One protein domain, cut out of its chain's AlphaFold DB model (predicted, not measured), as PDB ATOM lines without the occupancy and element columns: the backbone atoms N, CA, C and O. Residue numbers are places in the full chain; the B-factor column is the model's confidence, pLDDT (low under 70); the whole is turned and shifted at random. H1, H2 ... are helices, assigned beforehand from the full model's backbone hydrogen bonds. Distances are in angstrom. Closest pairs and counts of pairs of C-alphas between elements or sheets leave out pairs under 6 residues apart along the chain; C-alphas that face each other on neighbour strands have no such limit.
ATOM      1  N   PRO A 185     -32.913  40.443 -18.584       92.81
ATOM      2  CA  PRO A 185     -32.204  39.288 -18.041       92.81
ATOM      3  C   PRO A 185     -33.106  38.312 -17.274       92.81
ATOM      4  O   PRO A 185     -32.897  37.102 -17.350       92.81
ATOM      5  N   LEU A 186     -34.134  38.818 -16.585       92.12
ATOM      6  CA  LEU A 186     -35.114  37.991 -15.887       92.12
ATOM      7  C   LEU A 186     -35.993  37.187 -16.858       92.12
ATOM      8  O   LEU A 186     -36.137  35.980 -16.682       92.12
ATOM      9  N   LEU A 187     -36.520  37.813 -17.917       89.44
ATOM     10  CA  LEU A 187     -37.301  37.115 -18.947       89.44
ATOM     11  C   LEU A 187     -36.476  36.022 -19.640       89.44
ATOM     12  O   LEU A 187     -36.974  34.923 -19.890       89.44
ATOM     13  N   ARG A 188     -35.181  36.274 -19.864       92.44
ATOM     14  CA  ARG A 188     -34.248  35.252 -20.352       92.44
ATOM     15  C   ARG A 188     -34.136  34.067 -19.387       92.44
ATOM     16  O   ARG A 188     -34.109  32.926 -19.845       92.44
ATOM     17  N   VAL A 189     -34.069  34.308 -18.075       94.00
ATOM     18  CA  VAL A 189     -34.058  33.237 -17.062       94.00
ATOM     19  C   VAL A 189     -35.372  32.454 -17.069       94.00
ATOM     20  O   VAL A 189     -35.318  31.226 -17.109       94.00
ATOM     21  N   ARG A 190     -36.530  33.125 -17.122       90.56
ATOM     22  CA  ARG A 190     -37.848  32.467 -17.239       90.56
ATOM     23  C   ARG A 190     -37.921  31.562 -18.469       90.56
ATOM     24  O   ARG A 190     -38.195  30.372 -18.340       90.56
ATOM     25  N   SER A 191     -37.515  32.078 -19.632       88.19
ATOM     26  CA  SER A 191     -37.432  31.305 -20.881       88.19
ATOM     27  C   SER A 191     -36.544  30.060 -20.754       88.19
ATOM     28  O   SER A 191     -36.825  29.022 -21.352       88.19
ATOM     29  N   LEU A 192     -35.438  30.138 -20.005       91.81
ATOM     30  CA  LEU A 192     -34.559  28.989 -19.762       91.81
ATOM     31  C   LEU A 192     -35.188  27.964 -18.806       91.81
ATOM     32  O   LEU A 192     -34.995  26.763 -18.999       91.81
ATOM     33  N   VAL A 193     -35.946  28.416 -17.803       90.94
ATOM     34  CA  VAL A 193     -36.686  27.551 -16.871       90.94
ATOM     35  C   VAL A 193     -37.791  26.788 -17.595       90.94
ATOM     36  O   VAL A 193     -37.865  25.570 -17.446       90.94
ATOM     37  N   GLU A 194     -38.579  27.464 -18.432       86.38
ATOM     38  CA  GLU A 194     -39.599  26.840 -19.291       86.38
ATOM     39  C   GLU A 194     -38.991  25.791 -20.227       86.38
ATOM     40  O   GLU A 194     -39.565  24.733 -20.475       86.38
ATOM     41  N   ARG A 195     -37.766  26.047 -20.704       89.12
ATOM     42  CA  ARG A 195     -36.997  25.098 -21.520       89.12
ATOM     43  C   ARG A 195     -36.369  23.958 -20.741       89.12
ATOM     44  O   ARG A 195     -35.752  23.093 -21.355       89.12
ATOM     45  N   ARG A 196     -36.466  23.978 -19.411       92.81
ATOM     46  CA  ARG A 196     -35.782  23.041 -18.508       92.81
ATOM     47  C   ARG A 196     -34.260  23.028 -18.713       92.81
ATOM     48  O   ARG A 196     -33.568  22.070 -18.367       92.81
ATOM     49  N   ALA A 197     -33.711  24.143 -19.198       93.50
ATOM     50  CA  ALA A 197     -32.287  24.362 -19.410       93.50
ATOM     51  C   ALA A 197     -31.602  24.780 -18.093       93.50
ATOM     52  O   ALA A 197     -30.938  25.808 -17.996       93.50
ATOM     53  N   TYR A 198     -31.751  23.969 -17.041       95.69
ATOM     54  CA  TYR A 198     -31.422  24.378 -15.669       95.69
ATOM     55  C   TYR A 198     -29.937  24.681 -15.419       95.69
ATOM     56  O   TYR A 198     -29.626  25.529 -14.589       95.69
ATOM     57  N   VAL A 199     -29.003  24.051 -16.140       96.38
ATOM     58  CA  VAL A 199     -27.576  24.423 -16.072       96.38
ATOM     59  C   VAL A 199     -27.358  25.860 -16.552       96.38
ATOM     60  O   VAL A 199     -26.643  26.617 -15.896       96.38
ATOM     61  N   ASP A 200     -28.026  26.267 -17.633       95.69
ATOM     62  CA  ASP A 200     -27.953  27.636 -18.151       95.69
ATOM     63  C   ASP A 200     -28.657  28.624 -17.214       95.69
ATOM     64  O   ASP A 200     -28.159  29.730 -17.010       95.69
ATOM     65  N   VAL A 201     -29.766  28.217 -16.579       96.12
ATOM     66  CA  VAL A 201     -30.404  29.000 -15.503       96.12
ATOM     67  C   VAL A 201     -29.399  29.286 -14.390       96.12
ATOM     68  O   VAL A 201     -29.277  30.433 -13.966       96.12
ATOM     69  N   LEU A 202     -28.638  28.283 -13.933       97.75
ATOM     70  CA  LEU A 202     -27.613  28.485 -12.906       97.75
ATOM     71  C   LEU A 202     -26.495  29.419 -13.367       97.75
ATOM     72  O   LEU A 202     -26.074  30.266 -12.586       97.75
ATOM     73  N   ALA A 203     -26.027  29.289 -14.609       97.38
ATOM     74  CA  ALA A 203     -24.994  30.168 -15.150       97.38
ATOM     75  C   ALA A 203     -25.474  31.629 -15.190       97.38
ATOM     76  O   ALA A 203     -24.862  32.500 -14.575       97.38
ATOM     77  N   VAL A 204     -26.628  31.880 -15.818       96.44
ATOM     78  CA  VAL A 204     -27.182  33.232 -15.979       96.44
ATOM     79  C   VAL A 204     -27.555  33.850 -14.631       96.44
ATOM     80  O   VAL A 204     -27.225  35.005 -14.375       96.44
ATOM     81  N   THR A 205     -28.206  33.102 -13.734       97.69
ATOM     82  CA  THR A 205     -28.532  33.618 -12.392       97.69
ATOM     83  C   THR A 205     -27.278  33.877 -11.562       97.69
ATOM     84  O   THR A 205     -27.262  34.837 -10.796       97.69
ATOM     85  N   SER A 206     -26.208  33.088 -11.714       97.56
ATOM     86  CA  SER A 206     -24.941  33.365 -11.032       97.56
ATOM     87  C   SER A 206     -24.296  34.647 -11.533       97.56
ATOM     88  O   SER A 206     -23.910  35.472 -10.709       97.56
ATOM     89  N   ASP A 207     -24.259  34.858 -12.849       97.25
ATOM     90  CA  ASP A 207     -23.732  36.091 -13.435       97.25
ATOM     91  C   ASP A 207     -24.535  37.312 -12.967       97.25
ATOM     92  O   ASP A 207     -23.959  38.310 -12.540       97.25
ATOM     93  N   LEU A 208     -25.869  37.233 -12.963       97.06
ATOM     94  CA  LEU A 208     -26.726  38.346 -12.544       97.06
ATOM     95  C   LEU A 208     -26.640  38.638 -11.043       97.06
ATOM     96  O   LEU A 208     -26.582  39.801 -10.654       97.06
ATOM     97  N   LEU A 209     -26.614  37.610 -10.193       97.50
ATOM     98  CA  LEU A 209     -26.603  37.785  -8.737       97.50
ATOM     99  C   LEU A 209     -25.209  38.090  -8.173       97.50
ATOM    100  O   LEU A 209     -25.114  38.529  -7.033       97.50
ATOM    101  N   GLN A 210     -24.132  37.847  -8.928       96.81
ATOM    102  CA  GLN A 210     -22.756  38.020  -8.438       96.81
ATOM    103  C   GLN A 210     -21.957  39.070  -9.216       96.81
ATOM    104  O   GLN A 210     -20.956  39.568  -8.702       96.81
ATOM    105  N   SER A 211     -22.377  39.460 -10.425       96.62
ATOM    106  CA  SER A 211     -21.677  40.504 -11.177       96.62
ATOM    107  C   SER A 211     -21.786  41.854 -10.475       96.62
ATOM    108  O   SER A 211     -22.879  42.322 -10.161       96.62
ATOM    109  N   SER A 212     -20.656  42.539 -10.306       95.00
ATOM    110  CA  SER A 212     -20.613  43.897  -9.755       95.00
ATOM    111  C   SER A 212     -21.340  44.929 -10.625       95.00
ATOM    112  O   SER A 212     -21.653  46.016 -10.144       95.00
ATOM    113  N   SER A 213     -21.584  44.617 -11.903       94.19
ATOM    114  CA  SER A 213     -22.322  45.483 -12.827       94.19
ATOM    115  C   SER A 213     -23.840  45.314 -12.736       94.19
ATOM    116  O   SER A 213     -24.561  46.115 -13.320       94.19
ATOM    117  N   SER A 214     -24.326  44.268 -12.062       95.06
ATOM    118  CA  SER A 214     -25.753  43.973 -11.950       95.06
ATOM    119  C   SER A 214     -26.358  44.660 -10.728       95.06
ATOM    120  O   SER A 214     -25.797  44.614  -9.632       95.06
ATOM    121  N   GLU A 215     -27.531  45.267 -10.886       94.75
ATOM    122  CA  GLU A 215     -28.255  45.896  -9.776       94.75
ATOM    123  C   GLU A 215     -28.762  44.860  -8.763       94.75
ATOM    124  O   GLU A 215     -28.717  45.100  -7.554       94.75
ATOM    125  N   THR A 216     -29.150  43.669  -9.235       96.31
ATOM    126  CA  THR A 216     -29.625  42.568  -8.381       96.31
ATOM    127  C   THR A 216     -28.515  41.996  -7.496       96.31
ATOM    128  O   THR A 216     -28.779  41.549  -6.379       96.31
ATOM    129  N   SER A 217     -27.251  42.097  -7.922       96.69
ATOM    130  CA  SER A 217     -26.086  41.663  -7.139       96.69
ATOM    131  C   SER A 217     -25.917  42.443  -5.833       96.69
ATOM    132  O   SER A 217     -25.484  41.886  -4.822       96.69
ATOM    133  N   ARG A 218     -26.328  43.719  -5.798       94.81
ATOM    134  CA  ARG A 218     -26.284  44.534  -4.571       94.81
ATOM    135  C   ARG A 218     -27.238  43.993  -3.510       94.81
ATOM    136  O   ARG A 218     -26.848  43.836  -2.355       94.81
ATOM    137  N   TRP A 219     -28.464  43.670  -3.914       95.25
ATOM    138  CA  TRP A 219     -29.489  43.110  -3.034       95.25
ATOM    139  C   TRP A 219     -29.198  41.658  -2.652       95.25
ATOM    140  O   TRP A 219     -29.434  41.264  -1.514       95.25
ATOM    141  N   TYR A 220     -28.608  40.873  -3.551       96.88
ATOM    142  CA  TYR A 220     -28.111  39.542  -3.213       96.88
ATOM    143  C   TYR A 220     -26.968  39.610  -2.187       96.88
ATOM    144  O   TYR A 220     -27.010  38.933  -1.163       96.88
ATOM    145  N   SER A 221     -25.983  40.488  -2.399       96.19
ATOM    146  CA  SER A 221     -24.871  40.703  -1.461       96.19
ATOM    147  C   SER A 221     -25.349  41.185  -0.091       96.19
ATOM    148  O   SER A 221     -24.761  40.818   0.926       96.19
ATOM    149  N   TYR A 222     -26.433  41.965  -0.048       94.31
ATOM    150  CA  TYR A 222     -27.092  42.334   1.202       94.31
ATOM    151  C   TYR A 222     -27.577  41.104   1.972       94.31
ATOM    152  O   TYR A 222     -27.239  40.959   3.142       94.31
ATOM    153  N   LEU A 223     -28.300  40.192   1.314       94.19
ATOM    154  CA  LEU A 223     -28.778  38.963   1.955       94.19
ATOM    155  C   LEU A 223     -27.631  38.074   2.444       94.19
ATOM    156  O   LEU A 223     -27.722  37.490   3.516       94.19
ATOM    157  N   VAL A 224     -26.538  37.998   1.681       95.00
ATOM    158  CA  VAL A 224     -25.366  37.189   2.046       95.00
ATOM    159  C   VAL A 224     -24.586  37.789   3.221       95.00
ATOM    160  O   VAL A 224     -24.085  37.055   4.070       95.00
ATOM    161  N   SER A 225     -24.428  39.113   3.259       93.75
ATOM    162  CA  SER A 225     -23.603  39.794   4.268       93.75
ATOM    163  C   SER A 225     -24.372  40.218   5.519       93.75
ATOM    164  O   SER A 225     -23.749  40.505   6.538       93.75
ATOM    165  N   GLY A 226     -25.700  40.324   5.431       89.62
ATOM    166  CA  GLY A 226     -26.542  40.975   6.435       89.62
ATOM    167  C   GLY A 226     -26.350  42.496   6.516       89.62
ATOM    168  O   GLY A 226     -26.969  43.140   7.358       89.62
ATOM    169  N   ALA A 227     -25.502  43.095   5.665       89.88
ATOM    170  CA  ALA A 227     -25.130  44.504   5.739       89.88
ATOM    171  C   ALA A 227     -25.755  45.324   4.592       89.88
ATOM    172  O   ALA A 227     -25.502  45.030   3.419       89.88
ATOM    173  N   PRO A 228     -26.556  46.363   4.898       85.69
ATOM    174  CA  PRO A 228     -27.270  47.152   3.900       85.69
ATOM    175  C   PRO A 228     -26.307  47.835   2.910       85.69
ATOM    176  O   PRO A 228     -25.324  48.445   3.348       85.69
ATOM    177  N   PRO A 229     -26.562  47.801   1.584       82.06
ATOM    178  CA  PRO A 229     -25.685  48.455   0.622       82.06
ATOM    179  C   PRO A 229     -25.758  49.971   0.834       82.06
ATOM    180  O   PRO A 229     -26.802  50.577   0.642       82.06
ATOM    181  N   GLY A 230     -24.656  50.594   1.262       82.88
ATOM    182  CA  GLY A 230     -24.609  52.042   1.515       82.88
ATOM    183  C   GLY A 230     -25.102  52.501   2.897       82.88
ATOM    184  O   GLY A 230     -25.221  53.705   3.118       82.88
ATOM    185  N   GLY A 231     -25.333  51.581   3.842       85.50
ATOM    186  CA  GLY A 231     -25.756  51.903   5.213       85.50
ATOM    187  C   GLY A 231     -27.270  52.108   5.376       85.50
ATOM    188  O   GLY A 231     -28.032  52.007   4.420       85.50
ATOM    189  N   GLU A 232     -27.722  52.396   6.601       80.31
ATOM    190  CA  GLU A 232     -29.156  52.436   6.963       80.31
ATOM    191  C   GLU A 232     -29.982  53.457   6.165       80.31
ATOM    192  O   GLU A 232     -31.137  53.194   5.839       80.31
ATOM    193  N   LYS A 233     -29.393  54.600   5.788       79.50
ATOM    194  CA  LYS A 233     -30.100  55.636   5.011       79.50
ATOM    195  C   LYS A 233     -30.586  55.134   3.651       79.50
ATOM    196  O   LYS A 233     -31.624  55.583   3.187       79.50
ATOM    197  N   PHE A 234     -29.881  54.175   3.051       80.25
ATOM    198  CA  PHE A 234     -30.258  53.614   1.755       80.25
ATOM    199  C   PHE A 234     -31.606  52.872   1.802       80.25
ATOM    200  O   PHE A 234     -32.326  52.852   0.809       80.25
ATOM    201  N   PHE A 235     -31.985  52.291   2.949       77.81
ATOM    202  CA  PHE A 235     -33.224  51.510   3.068       77.81
ATOM    203  C   PHE A 235     -34.480  52.363   3.022       77.81
ATOM    204  O   PHE A 235     -35.440  51.993   2.349       77.81
ATOM    205  N   VAL A 236     -34.458  53.500   3.717       78.38
ATOM    206  CA  VAL A 236     -35.613  54.400   3.804       78.38
ATOM    207  C   VAL A 236     -35.966  54.936   2.417       78.38
ATOM    208  O   VAL A 236     -37.125  54.894   2.007       78.38
ATOM    209  N   ASP A 237     -34.953  55.338   1.650       76.31
ATOM    210  CA  ASP A 237     -35.152  55.823   0.285       76.31
ATOM    211  C   ASP A 237     -35.615  54.685  -0.647       76.31
ATOM    212  O   ASP A 237     -36.535  54.867  -1.451       76.31
ATOM    213  N   ALA A 238     -35.059  53.477  -0.487       79.31
ATOM    214  CA  ALA A 238     -35.378  52.316  -1.320       79.31
ATOM    215  C   ALA A 238     -36.804  51.763  -1.133       79.31
ATOM    216  O   ALA A 238     -37.314  51.095  -2.039       79.31
ATOM    217  N   GLU A 239     -37.463  51.992   0.008       82.25
ATOM    218  CA  GLU A 239     -38.878  51.632   0.182       82.25
ATOM    219  C   GLU A 239     -39.808  52.516  -0.643       82.25
ATOM    220  O   GLU A 239     -40.761  52.012  -1.244       82.25
ATOM    221  N   SER A 240     -39.491  53.808  -0.734       87.75
ATOM    222  CA  SER A 240     -40.278  54.760  -1.516       87.75
ATOM    223  C   SER A 240     -40.048  54.626  -3.027       87.75
ATOM    224  O   SER A 240     -40.992  54.793  -3.802       87.75
ATOM    225  N   ASP A 241     -38.836  54.248  -3.452       92.06
ATOM    226  CA  ASP A 241     -38.457  54.165  -4.864       92.06
ATOM    227  C   ASP A 241     -39.091  52.939  -5.577       92.06
ATOM    228  O   ASP A 241     -38.752  51.786  -5.269       92.06
ATOM    229  N   PRO A 242     -39.997  53.144  -6.561       91.75
ATOM    230  CA  PRO A 242     -40.581  52.061  -7.356       91.75
ATOM    231  C   PRO A 242     -39.538  51.211  -8.088       91.75
ATOM    232  O   PRO A 242     -39.717  50.000  -8.230       91.75
ATOM    233  N   HIS A 243     -38.432  51.817  -8.526       93.12
ATOM    234  CA  HIS A 243     -37.372  51.101  -9.222       93.12
ATOM    235  C   HIS A 243     -36.652  50.130  -8.276       93.12
ATOM    236  O   HIS A 243     -36.509  48.954  -8.608       93.12
ATOM    237  N   GLN A 244     -36.305  50.552  -7.054       93.25
ATOM    238  CA  GLN A 244     -35.721  49.644  -6.055       93.25
ATOM    239  C   GLN A 244     -36.685  48.532  -5.635       93.25
ATOM    240  O   GLN A 244     -36.255  47.403  -5.392       93.25
ATOM    241  N   ARG A 245     -37.994  48.806  -5.554       91.25
ATOM    242  CA  ARG A 245     -39.003  47.755  -5.324       91.25
ATOM    243  C   ARG A 245     -38.988  46.711  -6.437       91.25
ATOM    244  O   ARG A 245     -38.923  45.518  -6.140       91.25
ATOM    245  N   ARG A 246     -38.961  47.150  -7.698       92.81
ATOM    246  CA  ARG A 246     -38.853  46.258  -8.855       92.81
ATOM    247  C   ARG A 246     -37.578  45.409  -8.799       92.81
ATOM    248  O   ARG A 246     -37.678  44.190  -8.866       92.81
ATOM    249  N   VAL A 247     -36.403  46.015  -8.607       93.88
ATOM    250  CA  VAL A 247     -35.118  45.284  -8.570       93.88
ATOM    251  C   VAL A 247     -35.076  44.261  -7.427       93.88
ATOM    252  O   VAL A 247     -34.533  43.168  -7.598       93.88
ATOM    253  N   ARG A 248     -35.673  44.562  -6.266       93.81
ATOM    254  CA  ARG A 248     -35.816  43.598  -5.160       93.81
ATOM    255  C   ARG A 248     -36.685  42.402  -5.547       93.81
ATOM    256  O   ARG A 248     -36.283  41.266  -5.297       93.81
ATOM    257  N   GLY A 249     -37.819  42.653  -6.204       92.19
ATOM    258  CA  GLY A 249     -38.675  41.603  -6.759       92.19
ATOM    259  C   GLY A 249     -37.925  40.722  -7.761       92.19
ATOM    260  O   GLY A 249     -37.883  39.504  -7.596       92.19
ATOM    261  N   GLU A 250     -37.232  41.338  -8.724       94.38
ATOM    262  CA  GLU A 250     -36.410  40.617  -9.705       94.38
ATOM    263  C   GLU A 250     -35.292  39.804  -9.023       94.38
ATOM    264  O   GLU A 250     -35.029  38.663  -9.398       94.38
ATOM    265  N   THR A 251     -34.657  40.345  -7.976       96.31
ATOM    266  CA  THR A 251     -33.620  39.637  -7.204       96.31
ATOM    267  C   THR A 251     -34.185  38.397  -6.516       96.31
ATOM    268  O   THR A 251     -33.598  37.320  -6.622       96.31
ATOM    269  N   ALA A 252     -35.320  38.524  -5.825       95.12
ATOM    270  CA  ALA A 252     -35.964  37.398  -5.156       95.12
ATOM    271  C   ALA A 252     -36.357  36.295  -6.148       95.12
ATOM    272  O   ALA A 252     -36.139  35.111  -5.887       95.12
ATOM    273  N   GLU A 253     -36.873  36.683  -7.311       93.06
ATOM    274  CA  GLU A 253     -37.258  35.749  -8.360       93.06
ATOM    275  C   GLU A 253     -36.054  35.027  -8.986       93.06
ATOM    276  O   GLU A 253     -36.090  33.812  -9.184       93.06
ATOM    277  N   LEU A 254     -34.940  35.731  -9.219       95.81
ATOM    278  CA  LEU A 254     -33.690  35.107  -9.661       95.81
ATOM    279  C   LEU A 254     -33.173  34.081  -8.643       95.81
ATOM    280  O   LEU A 254     -32.723  33.004  -9.042       95.81
ATOM    281  N   ILE A 255     -33.256  34.380  -7.340       97.00
ATOM    282  CA  ILE A 255     -32.898  33.421  -6.283       97.00
ATOM    283  C   ILE A 255     -33.843  32.215  -6.330       97.00
ATOM    284  O   ILE A 255     -33.370  31.077  -6.292       97.00
ATOM    285  N   ARG A 256     -35.156  32.436  -6.486       94.69
ATOM    286  CA  ARG A 256     -36.146  31.357  -6.617       94.69
ATOM    287  C   ARG A 256     -35.797  30.425  -7.778       94.69
ATOM    288  O   ARG A 256     -35.658  29.222  -7.576       94.69
ATOM    289  N   HIS A 257     -35.571  30.971  -8.973       94.88
ATOM    290  CA  HIS A 257     -35.193  30.182 -10.148       94.88
ATOM    291  C   HIS A 257     -33.859  29.452  -9.976       94.88
ATOM    292  O   HIS A 257     -33.738  28.302 -10.406       94.88
ATOM    293  N   ARG A 258     -32.873  30.073  -9.318       97.06
ATOM    294  CA  ARG A 258     -31.590  29.433  -8.997       97.06
ATOM    295  C   ARG A 258     -31.783  28.217  -8.088       97.06
ATOM    296  O   ARG A 258     -31.270  27.144  -8.406       97.06
ATOM    297  N   LEU A 259     -32.542  28.355  -7.000       96.00
ATOM    298  CA  LEU A 259     -32.838  27.248  -6.082       96.00
ATOM    299  C   LEU A 259     -33.638  26.140  -6.782       96.00
ATOM    300  O   LEU A 259     -33.274  24.968  -6.681       96.00
ATOM    301  N   THR A 260     -34.652  26.496  -7.577       93.81
ATOM    302  CA  THR A 260     -35.408  25.538  -8.398       93.81
ATOM    303  C   THR A 260     -34.501  24.776  -9.358       93.81
ATOM    304  O   THR A 260     -34.575  23.550  -9.426       93.81
ATOM    305  N   ALA A 261     -33.599  25.464 -10.061       95.88
ATOM    306  CA  ALA A 261     -32.648  24.828 -10.964       95.88
ATOM    307  C   ALA A 261     -31.703  23.866 -10.224       95.88
ATOM    308  O   ALA A 261     -31.486  22.748 -10.689       95.88
ATOM    309  N   MET A 262     -31.191  24.241  -9.046       97.00
ATOM    310  CA  MET A 262     -30.380  23.338  -8.219       97.00
ATOM    311  C   MET A 262     -31.170  22.093  -7.783       97.00
ATOM    312  O   MET A 262     -30.646  20.982  -7.879       97.00
ATOM    313  N   MET A 263     -32.433  22.249  -7.367       94.31
ATOM    314  CA  MET A 263     -33.302  21.124  -6.997       94.31
ATOM    315  C   MET A 263     -33.585  20.196  -8.184       94.31
ATOM    316  O   MET A 263     -33.478  18.976  -8.046       94.31
ATOM    317  N   LYS A 264     -33.900  20.753  -9.360       93.50
ATOM    318  CA  LYS A 264     -34.167  19.989 -10.592       93.50
ATOM    319  C   LYS A 264     -32.931  19.236 -11.089       93.50
ATOM    320  O   LYS A 264     -33.057  18.128 -11.590       93.50
ATOM    321  N   LEU A 265     -31.739  19.787 -10.865       95.25
ATOM    322  CA  LEU A 265     -30.456  19.131 -11.140       95.25
ATOM    323  C   LEU A 265     -29.992  18.184 -10.022       95.25
ATOM    324  O   LEU A 265     -28.871  17.681 -10.083       95.25
ATOM    325  N   ARG A 266     -30.809  17.962  -8.979       95.06
ATOM    326  CA  ARG A 266     -30.481  17.129  -7.806       95.06
ATOM    327  C   ARG A 266     -29.206  17.572  -7.073       95.06
ATOM    328  O   ARG A 266     -28.550  16.781  -6.398       95.06
ATOM    329  N   ARG A 267     -28.857  18.858  -7.166       95.94
ATOM    330  CA  ARG A 267     -27.705  19.482  -6.498       95.94
ATOM    331  C   ARG A 267     -28.068  19.906  -5.072       95.94
ATOM    332  O   ARG A 267     -27.882  21.055  -4.689       95.94
ATOM    333  N   TYR A 268     -28.613  18.985  -4.277       95.12
ATOM    334  CA  TYR A 268     -29.200  19.298  -2.965       95.12
ATOM    335  C   TYR A 268     -28.193  19.880  -1.962       95.12
ATOM    336  O   TYR A 268     -28.555  20.740  -1.166       95.12
ATOM    337  N   GLY A 269     -26.918  19.482  -2.039       94.81
ATOM    338  CA  GLY A 269     -25.858  20.101  -1.235       94.81
ATOM    339  C   GLY A 269     -25.649  21.584  -1.564       94.81
ATOM    340  O   GLY A 269     -25.464  22.390  -0.657       94.81
ATOM    341  N   ASP A 270     -25.758  21.961  -2.842       96.50
ATOM    342  CA  ASP A 270     -25.669  23.363  -3.259       96.50
ATOM    343  C   ASP A 270     -26.912  24.152  -2.839       96.50
ATOM    344  O   ASP A 270     -26.778  25.304  -2.438       96.50
ATOM    345  N   VAL A 271     -28.096  23.525  -2.861       95.81
ATOM    346  CA  VAL A 271     -29.324  24.121  -2.305       95.81
ATOM    347  C   VAL A 271     -29.133  24.431  -0.821       95.81
ATOM    348  O   VAL A 271     -29.354  25.570  -0.423       95.81
ATOM    349  N   SER A 272     -28.667  23.462  -0.021       94.75
ATOM    350  CA  SER A 272     -28.397  23.670   1.413       94.75
ATOM    351  C   SER A 272     -27.416  24.816   1.634       94.75
ATOM    352  O   SER A 272     -27.700  25.740   2.390       94.75
ATOM    353  N   GLY A 273     -26.287  24.796   0.918       95.75
ATOM    354  CA  GLY A 273     -25.263  25.828   1.046       95.75
ATOM    355  C   GLY A 273     -25.753  27.219   0.633       95.75
ATOM    356  O   GLY A 273     -25.341  28.211   1.230       95.75
ATOM    357  N   GLU A 274     -26.634  27.317  -0.365       96.94
ATOM    358  CA  GLU A 274     -27.246  28.581  -0.783       96.94
ATOM    359  C   GLU A 274     -28.272  29.083   0.244       96.94
ATOM    360  O   GLU A 274     -28.252  30.258   0.609       96.94
ATOM    361  N   VAL A 275     -29.126  28.192   0.760       95.31
ATOM    362  CA  VAL A 275     -30.119  28.492   1.805       95.31
ATOM    363  C   VAL A 275     -29.449  28.983   3.089       95.31
ATOM    364  O   VAL A 275     -29.874  29.993   3.651       95.31
ATOM    365  N   GLU A 276     -28.377  28.321   3.525       93.88
ATOM    366  CA  GLU A 276     -27.572  28.718   4.689       93.88
ATOM    367  C   GLU A 276     -26.839  30.046   4.458       93.88
ATOM    368  O   GLU A 276     -26.758  30.892   5.355       93.88
ATOM    369  N   ARG A 277     -26.318  30.266   3.242       95.00
ATOM    370  CA  ARG A 277     -25.642  31.518   2.878       95.00
ATOM    371  C   ARG A 277     -26.594  32.710   2.913       95.00
ATOM    372  O   ARG A 277     -26.185  33.780   3.342       95.00
ATOM    373  N   LEU A 278     -27.831  32.520   2.465       94.75
ATOM    374  CA  LEU A 278     -28.862  33.559   2.413       94.75
ATOM    375  C   LEU A 278     -29.689  33.668   3.701       94.75
ATOM    376  O   LEU A 278     -30.599  34.490   3.764       94.75
ATOM    377  N   ASN A 279     -29.395  32.840   4.710       93.81
ATOM    378  CA  ASN A 279     -30.136  32.775   5.970       93.81
ATOM    379  C   ASN A 279     -31.652  32.538   5.778       93.81
ATOM    380  O   ASN A 279     -32.469  33.118   6.487       93.81
ATOM    381  N   LEU A 280     -32.046  31.722   4.789       93.00
ATOM    382  CA  LEU A 280     -33.459  31.529   4.420       93.00
ATOM    383  C   LEU A 280     -34.207  30.505   5.293       93.00
ATOM    384  O   LEU A 280     -35.437  30.511   5.304       93.00
ATOM    385  N   GLY A 281     -33.476  29.613   5.969       84.44
ATOM    386  CA  GLY A 281     -34.024  28.475   6.713       84.44
ATOM    387  C   GLY A 281     -34.502  28.833   8.120       84.44
ATOM    388  O   GLY A 281     -35.685  29.077   8.344       84.44
TER     389      GLY A 281
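AT A GLANCE: This is residues 185 to 281 of the 666 residues of the protein "Hypothetical protein" of Odontella aurita (UniProt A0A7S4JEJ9). One long helix, H5, is the spine of the model, and the other five helices are set around it: the hairpin H1 and H2 packs along it as an up-and-down bundle of three, and H3 crosses it steeply. H4 makes a corner with the first end of H5, while H6 folds back from its last end to form a second helical hairpin. The printed part has 97 residues with six named helices, H1 to H6 in order along the chain, and no named strand; the class is all helix. It is compact, with a radius of gyration of the C-alphas of 13.8 A, and only just elongated, spanning 40 by 27 by 21 A.

HOW THE PARTS SIT: H5, residues 242 to 264, is the hub and touches five other helices. H2, residues 198 to 210, touches it at a steep tilt of 37 degrees, only just past shallow, opposite ways; the closest C-alphas, of Tyr 198 and Ala 261, are 4.9 A apart. H1, residues 185 to 194, touches H5 at a shallow tilt of 30 degrees, the same way, closest at the C-alphas of Leu 186 and Glu 250, 6.8 A. H1 and H2 form a hairpin at a shallow tilt of 20 degrees, opposite ways, with the C-alphas of Val 189 and Val 201 closest at 5.8 A. H1, H2 and H5 make the up-and-down bundle, each running against the one before it. H3, residues 215 to 225, touches residues 247 to 251 of H5 alone, at a steep tilt of 68 degrees, only just short of about perpendicular; the C-alphas of Thr 216 and Thr 251 are closest, at 5.1 A. H3 also touches residues 208 to 210 of H2 alone, about perpendicular at 84 degrees, with the C-alphas of Leu 209 and Ser 217 closest at 4.2 A. H6, residues 268 to 277, forms a hairpin with H5, touching its residues 259 to 263 alone at a shallow tilt of 30 degrees, opposite ways; the C-alphas of Leu 259 and Val 271 are closest, at 6.0 A. H4, residues 233 to 240, and H5 touch only at the corner by their link, and only just, with 3 pairs of C-alphas within 8 A, the closest those of Ala 238 and Gln 244 at 5.4 A. H1 and H6 are apart. Every O i to N i+4 pair is within hydrogen-bond range in H1, H2, H5 and H6, against 6 of 7 in H3 and 2 of 4 in H4.

IN THESE COORDINATES: H5 measures 32.9 A from C-alpha 242 at (-40.581, 52.061, -7.356) to C-alpha 264. H2 measures 17.7 A, H3 16.0 A, H1 14.5 A, H6 14.0 A and H4 12.1 A. H1 begins with C-alpha 185 at (-32.204, 39.288, -18.041), and H6 ends with C-alpha 277 at (-25.642, 31.518, 2.878).

THE WHOLE: The two C-alphas farthest apart, of Arg 195 and Lys 233, are 41.0 A apart. The printed part has no cut and no long link; H3 to H4 is short, and the other links are tight. The mean pLDDT of the printed part is 92.6, that of H4 is 80, and no printed residue is under 70.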